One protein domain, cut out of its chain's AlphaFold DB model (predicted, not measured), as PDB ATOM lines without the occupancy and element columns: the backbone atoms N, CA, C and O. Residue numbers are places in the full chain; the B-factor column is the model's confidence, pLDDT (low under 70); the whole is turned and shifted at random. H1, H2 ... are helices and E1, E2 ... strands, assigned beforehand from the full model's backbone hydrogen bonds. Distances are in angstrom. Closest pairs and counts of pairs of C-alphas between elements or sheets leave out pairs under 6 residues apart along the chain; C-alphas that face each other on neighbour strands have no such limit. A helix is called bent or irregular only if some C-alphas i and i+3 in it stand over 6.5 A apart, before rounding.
ATOM      1  N   VAL A  51      60.582 139.845  -3.829       91.12
ATOM      2  CA  VAL A  51      59.698 139.165  -2.873       91.12
ATOM      3  C   VAL A  51      60.394 138.962  -1.525       91.12
ATOM      4  O   VAL A  51      61.480 138.396  -1.461       91.12
ATOM      5  N   VAL A  52      59.726 139.330  -0.433       93.19
ATOM      6  CA  VAL A  52      60.141 138.984   0.935       93.19
ATOM      7  C   VAL A  52      59.403 137.724   1.391       93.19
ATOM      8  O   VAL A  52      58.172 137.650   1.313       93.19
ATOM      9  N   LYS A  53      60.142 136.718   1.867       93.00
ATOM     10  CA  LYS A  53      59.605 135.432   2.338       93.00
ATOM     11  C   LYS A  53      60.362 134.917   3.559       93.00
ATOM     12  O   LYS A  53      61.475 135.342   3.845       93.00
ATOM     13  N   LYS A  54      59.778 133.955   4.273       92.19
ATOM     14  CA  LYS A  54      60.513 133.193   5.290       92.19
ATOM     15  C   LYS A  54      61.614 132.372   4.605       92.19
ATOM     16  O   LYS A  54      61.352 131.744   3.578       92.19
ATOM     17  N   ALA A  55      62.818 132.368   5.170       89.69
ATOM     18  CA  ALA A  55      63.901 131.528   4.677       89.69
ATOM     19  C   ALA A  55      63.559 130.037   4.869       89.69
ATOM     20  O   ALA A  55      63.040 129.628   5.910       89.69
ATOM     21  N   VAL A  56      63.811 129.225   3.841       84.31
ATOM     22  CA  VAL A  56      63.571 127.774   3.879       84.31
ATOM     23  C   VAL A  56      64.742 127.109   4.597       84.31
ATOM     24  O   VAL A  56      65.886 127.457   4.333       84.31
ATOM     25  N   GLY A  57      64.465 126.187   5.520       81.06
ATOM     26  CA  GLY A  57      65.504 125.484   6.286       81.06
ATOM     27  C   GLY A  57      66.143 126.293   7.423       81.06
ATOM     28  O   GLY A  57      66.906 125.725   8.192       81.06
ATOM     29  N   ALA A  58      65.796 127.575   7.586       81.75
ATOM     30  CA  ALA A  58      66.291 128.423   8.669       81.75
ATOM     31  C   ALA A  58      65.165 128.854   9.624       81.75
ATOM     32  O   ALA A  58      64.034 129.158   9.222       81.75
ATOM     33  N   VAL A  59      65.470 128.882  10.921       83.56
ATOM     34  CA  VAL A  59      64.532 129.283  11.976       83.56
ATOM     35  C   VAL A  59      64.599 130.800  12.154       83.56
ATOM     36  O   VAL A  59      65.677 131.358  12.251       83.56
ATOM     37  N   LEU A  60      63.439 131.468  12.164       86.56
ATOM     38  CA  LEU A  60      63.298 132.922  12.390       86.56
ATOM     39  C   LEU A  60      64.049 133.848  11.408       86.56
ATOM     40  O   LEU A  60      64.084 135.054  11.617       86.56
ATOM     41  N   LYS A  61      64.549 133.329  10.283       90.12
ATOM     42  CA  LYS A  61      65.186 134.138   9.236       90.12
ATOM     43  C   LYS A  61      64.199 134.570   8.151       90.12
ATOM     44  O   LYS A  61      63.331 133.801   7.715       90.12
ATOM     45  N   ILE A  62      64.366 135.801   7.679       92.75
ATOM     46  CA  ILE A  62      63.608 136.388   6.572       92.75
ATOM     47  C   ILE A  62      64.564 136.575   5.396       92.75
ATOM     48  O   ILE A  62      65.673 137.065   5.570       92.75
ATOM     49  N   ALA A  63      64.125 136.167   4.211       92.00
ATOM     50  CA  ALA A  63      64.863 136.289   2.967       92.00
ATOM     51  C   ALA A  63      64.155 137.288   2.047       92.00
ATOM     52  O   ALA A  63      62.954 137.158   1.782       92.00
ATOM     53  N   HIS A  64      64.897 138.258   1.532       92.12
ATOM     54  CA  HIS A  64      64.436 139.225   0.545       92.12
ATOM     55  C   HIS A  64      65.062 138.896  -0.808       92.12
ATOM     56  O   HIS A  64      66.259 138.658  -0.897       92.12
ATOM     57  N   ALA A  65      64.237 138.793  -1.851       88.56
ATOM     58  CA  ALA A  65      64.659 138.438  -3.206       88.56
ATOM     59  C   ALA A  65      65.316 139.622  -3.926       88.56
ATOM     60  O   ALA A  65      64.874 140.037  -4.997       88.56
ATOM     61  N   GLU A  66      66.328 140.197  -3.305       78.88
ATOM     62  CA  GLU A  66      67.203 141.175  -3.920       78.88
ATOM     63  C   GLU A  66      68.497 140.464  -4.313       78.88
ATOM     64  O   GLU A  66      69.000 139.607  -3.578       78.88
ATOM     65  N   ALA A  67      69.031 140.805  -5.486       67.00
ATOM     66  CA  ALA A  67      70.447 140.571  -5.732       67.00
ATOM     67  C   ALA A  67      71.264 141.422  -4.742       67.00
ATOM     68  O   ALA A  67      70.705 142.225  -4.000       67.00
ATOM     69  N   ILE A  68      72.580 141.223  -4.714       65.94
ATOM     70  CA  ILE A  68      73.513 142.018  -3.903       65.94
ATOM     71  C   ILE A  68      73.089 143.503  -3.916       65.94
ATOM     72  O   ILE A  68      72.968 144.054  -5.017       65.94
ATOM     73  N   PRO A  69      72.842 144.130  -2.746       66.75
ATOM     74  CA  PRO A  69      72.418 145.524  -2.681       66.75
ATOM     75  C   PRO A  69      73.387 146.392  -3.477       66.75
ATOM     76  O   PRO A  69      74.601 146.226  -3.343       66.75
ATOM     77  N   ALA A  70      72.862 147.290  -4.313       66.25
ATOM     78  CA  ALA A  70      73.682 148.107  -5.214       66.25
ATOM     79  C   ALA A  70      74.804 148.846  -4.462       66.25
ATOM     80  O   ALA A  70      75.928 148.916  -4.951       66.25
ATOM     81  N   ASP A  71      74.501 149.293  -3.243       68.88
ATOM     82  CA  ASP A  71      75.409 150.018  -2.354       68.88
ATOM     83  C   ASP A  71      76.639 149.194  -1.936       68.88
ATOM     84  O   ASP A  71      77.698 149.759  -1.687       68.88
ATOM     85  N   ASN A  72      76.530 147.862  -1.900       75.38
ATOM     86  CA  ASN A  72      77.599 146.963  -1.452       75.38
ATOM     87  C   ASN A  72      78.255 146.206  -2.614       75.38
ATOM     88  O   ASN A  72      79.177 145.418  -2.400       75.38
ATOM     89  N   TYR A  73      77.774 146.388  -3.845       78.25
ATOM     90  CA  TYR A  73      78.185 145.572  -4.987       78.25
ATOM     91  C   TYR A  73      79.693 145.654  -5.271       78.25
ATOM     92  O   TYR A  73      80.317 144.636  -5.573       78.25
ATOM     93  N   SER A  74      80.293 146.836  -5.106       81.62
ATOM     94  CA  SER A  74      81.740 147.057  -5.239       81.62
ATOM     95  C   SER A  74      82.557 146.233  -4.247       81.62
ATOM     96  O   SER A  74      83.543 145.606  -4.633       81.62
ATOM     97  N   ASP A  75      82.118 146.184  -2.991       84.62
ATOM     98  CA  ASP A  75      82.826 145.491  -1.911       84.62
ATOM     99  C   ASP A  75      82.821 143.982  -2.150       84.62
ATOM    100  O   ASP A  75      83.828 143.302  -1.947       84.62
ATOM    101  N   TYR A  76      81.701 143.455  -2.656       83.69
ATOM    102  CA  TYR A  76      81.598 142.050  -3.038       83.69
ATOM    103  C   TYR A  76      82.498 141.701  -4.220       83.69
ATOM    104  O   TYR A  76      83.099 140.630  -4.202       83.69
ATOM    105  N   ILE A  77      82.616 142.572  -5.228       83.88
ATOM    106  CA  ILE A  77      83.536 142.344  -6.352       83.88
ATOM    107  C   ILE A  77      84.978 142.293  -5.853       83.88
ATOM    108  O   ILE A  77      85.701 141.361  -6.203       83.88
ATOM    109  N   TYR A  78      85.379 143.253  -5.019       87.62
ATOM    110  CA  TYR A  78      86.722 143.294  -4.446       87.62
ATOM    111  C   TYR A  78      87.019 142.032  -3.625       87.62
ATOM    112  O   TYR A  78      87.993 141.333  -3.884       87.62
ATOM    113  N   ALA A  79      86.125 141.658  -2.707       87.06
ATOM    114  CA  ALA A  79      86.286 140.447  -1.902       87.06
ATOM    115  C   ALA A  79      86.314 139.167  -2.753       87.06
ATOM    116  O   ALA A  79      86.982 138.192  -2.404       87.06
ATOM    117  N   ALA A  80      85.595 139.149  -3.876       87.75
ATOM    118  CA  ALA A  80      85.580 138.008  -4.771       87.75
ATOM    119  C   ALA A  80      86.930 137.823  -5.479       87.75
ATOM    120  O   ALA A  80      87.293 136.689  -5.761       87.75
ATOM    121  N   GLN A  81      87.718 138.873  -5.725       89.00
ATOM    122  CA  GLN A  81      89.055 138.736  -6.327       89.00
ATOM    123  C   GLN A  81      89.960 137.806  -5.502       89.00
ATOM    124  O   GLN A  81      90.612 136.930  -6.069       89.00
ATOM    125  N   GLU A  82      89.892 137.922  -4.176       88.69
ATOM    126  CA  GLU A  82      90.682 137.128  -3.226       88.69
ATOM    127  C   GLU A  82      90.006 135.801  -2.826       88.69
ATOM    128  O   GLU A  82      90.658 134.886  -2.324       88.69
ATOM    129  N   ASN A  83      88.696 135.653  -3.063       91.00
ATOM    130  CA  ASN A  83      87.932 134.466  -2.679       91.00
ATOM    131  C   ASN A  83      87.195 133.833  -3.873       91.00
ATOM    132  O   ASN A  83      86.076 134.208  -4.235       91.00
ATOM    133  N   LYS A  84      87.805 132.781  -4.437       88.44
ATOM    134  CA  LYS A  84      87.247 132.001  -5.557       88.44
ATOM    135  C   LYS A  84      85.902 131.338  -5.231       88.44
ATOM    136  O   LYS A  84      85.076 131.166  -6.126       88.44
ATOM    137  N   GLU A  85      85.651 130.967  -3.976       87.00
ATOM    138  CA  GLU A  85      84.348 130.421  -3.575       87.00
ATOM    139  C   GLU A  85      83.266 131.499  -3.650       87.00
ATOM    140  O   GLU A  85      82.178 131.253  -4.175       87.00
ATOM    141  N   LEU A  86      83.589 132.720  -3.211       85.50
ATOM    142  CA  LEU A  86      82.686 133.862  -3.294       85.50
ATOM    143  C   LEU A  86      82.354 134.200  -4.755       85.50
ATOM    144  O   LEU A  86      81.175 134.342  -5.073       85.50
ATOM    145  N   GLN A  87      83.342 134.215  -5.664       84.69
ATOM    146  CA  GLN A  87      83.102 134.413  -7.112       84.69
ATOM    147  C   GLN A  87      82.045 133.452  -7.666       84.69
ATOM    148  O   GLN A  87      81.180 133.851  -8.442       84.69
ATOM    149  N   ASN A  88      82.079 132.192  -7.230       86.19
ATOM    150  CA  ASN A  88      81.140 131.165  -7.675       86.19
ATOM    151  C   ASN A  88      79.743 131.294  -7.041       86.19
ATOM    152  O   ASN A  88      78.760 130.804  -7.612       86.19
ATOM    153  N   LEU A  89      79.643 131.909  -5.860       84.25
ATOM    154  CA  LEU A  89      78.404 132.045  -5.088       84.25
ATOM    155  C   LEU A  89      77.632 133.331  -5.401       84.25
ATOM    156  O   LEU A  89      76.399 133.299  -5.405       84.25
ATOM    157  N   LEU A  90      78.314 134.440  -5.701       82.00
ATOM    158  CA  LEU A  90      77.672 135.725  -6.014       82.00
ATOM    159  C   LEU A  90      76.605 135.626  -7.121       82.00
ATOM    160  O   LEU A  90      75.469 136.022  -6.858       82.00
ATOM    161  N   PRO A  91      76.868 135.032  -8.305       82.00
ATOM    162  CA  PRO A  91      75.851 134.929  -9.356       82.00
ATOM    163  C   PRO A  91      74.696 133.980  -8.994       82.00
ATOM    164  O   PRO A  91      73.610 134.063  -9.568       82.00
ATOM    165  N   LYS A  92      74.907 133.064  -8.041       82.31
ATOM    166  CA  LYS A  92      73.888 132.109  -7.574       82.31
ATOM    167  C   LYS A  92      73.018 132.687  -6.457       82.31
ATOM    168  O   LYS A  92      71.924 132.173  -6.207       82.31
ATOM    169  N   THR A  93      73.479 133.744  -5.792       81.62
ATOM    170  CA  THR A  93      72.807 134.342  -4.638       81.62
ATOM    171  C   THR A  93      71.669 135.243  -5.105       81.62
ATOM    172  O   THR A  93      71.873 136.350  -5.586       81.62
ATOM    173  N   LYS A  94      70.439 134.739  -4.966       83.06
ATOM    174  CA  LYS A  94      69.199 135.439  -5.363       83.06
ATOM    175  C   LYS A  94      68.451 136.080  -4.194       83.06
ATOM    176  O   LYS A  94      67.407 136.690  -4.406       83.06
ATOM    177  N   PHE A  95      68.907 135.822  -2.974       87.19
ATOM    178  CA  PHE A  95      68.240 136.258  -1.761       87.19
ATOM    179  C   PHE A  95      69.268 136.775  -0.769       87.19
ATOM    180  O   PHE A  95      70.280 136.118  -0.527       87.19
ATOM    181  N   THR A  96      68.947 137.895  -0.144       87.69
ATOM    182  CA  THR A  96      69.648 138.434   1.014       87.69
ATOM    183  C   THR A  96      68.867 138.077   2.276       87.69
ATOM    184  O   THR A  96      67.633 138.029   2.277       87.69
ATOM    185  N   LEU A  97      69.572 137.755   3.359       89.12
ATOM    186  CA  LEU A  97      68.939 137.561   4.661       89.12
ATOM    187  C   LEU A  97      68.799 138.916   5.349       89.12
ATOM    188  O   LEU A  97      69.768 139.661   5.439       89.12
ATOM    189  N   LEU A  98      67.598 139.211   5.841       90.25
ATOM    190  CA  LEU A  98      67.333 140.417   6.614       90.25
ATOM    191  C   LEU A  98      67.605 140.145   8.091       90.25
ATOM    192  O   LEU A  98      66.951 139.294   8.705       90.25
ATOM    193  N   ASP A  99      68.551 140.888   8.655       88.56
ATOM    194  CA  ASP A  99      68.888 140.825  10.073       88.56
ATOM    195  C   ASP A  99      67.979 141.749  10.916       88.56
ATOM    196  O   ASP A  99      67.612 142.830  10.441       88.56
TER     197      ASP A  99
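What this domain is: This is residues 51 to 99 of the 211 residues of the protein "DNA-directed RNA polymerase" of Onchocerca flexuosa (UniProt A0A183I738). A small sheet of three short strands, E1, E2 and E3, makes one end of a loose loop of chain, and two helices, H1 and H2, make the other end, running out from the sheet and back with a corner where they meet. The helices pack on no face of the sheet. The printed part has 49 residues, with elements in the order E1, E2, H1, H2, E3; the sheet's order is E1, E2, E3, antiparallel throughout, and the class is mixed, helices and strands. It is only just loose, close to compact, with a radius of gyration of the C-alphas of 12.0 A and spans of 32 by 21 by 16 A.

How they stand to each other: E2, residues 62 to 64, is the inner strand. E1, residues 52 to 54, forms an antiparallel hairpin with it at 150 degrees, with N 53 and O 63 2.8 A apart, within hydrogen-bond range. E3, residues 96 to 98, is antiparallel to E2 at 135 degrees, with N 64 and O 96 at 2.8 A. H1, residues 70 to 82, and H2, residues 84 to 92, are not on the sheet. They touch only at the corner, H1 with residues 77 to 81 alone; the closest C-alphas, of Ala 80 and Gln 87, are 5.0 A apart. They run opposite ways at a shallow tilt of 34 degrees, only just short of steep. O i to N i+4 pairs are within hydrogen-bond range in 6 of 9 in H1 and 3 of 5 in H2.

Where its parts are: E1 begins at C-alpha 52 (60.141, 138.984, 0.935). H1 is 20.3 A long and irregular, with C-alphas 71 and 74 7.6 A apart. H2 is 13.5 A long and only just irregular, with C-alphas 88 and 91 6.7 A apart. E3 ends at C-alpha 98 (67.333, 140.417, 6.614).

The domain as a whole: The C-alphas farthest apart, of Leu 60 and Gln 81, are 32.4 A apart. The printed part has no cut and no long link. Mean pLDDT of the printed part is 84.4; residues 67 to 71 are under 70.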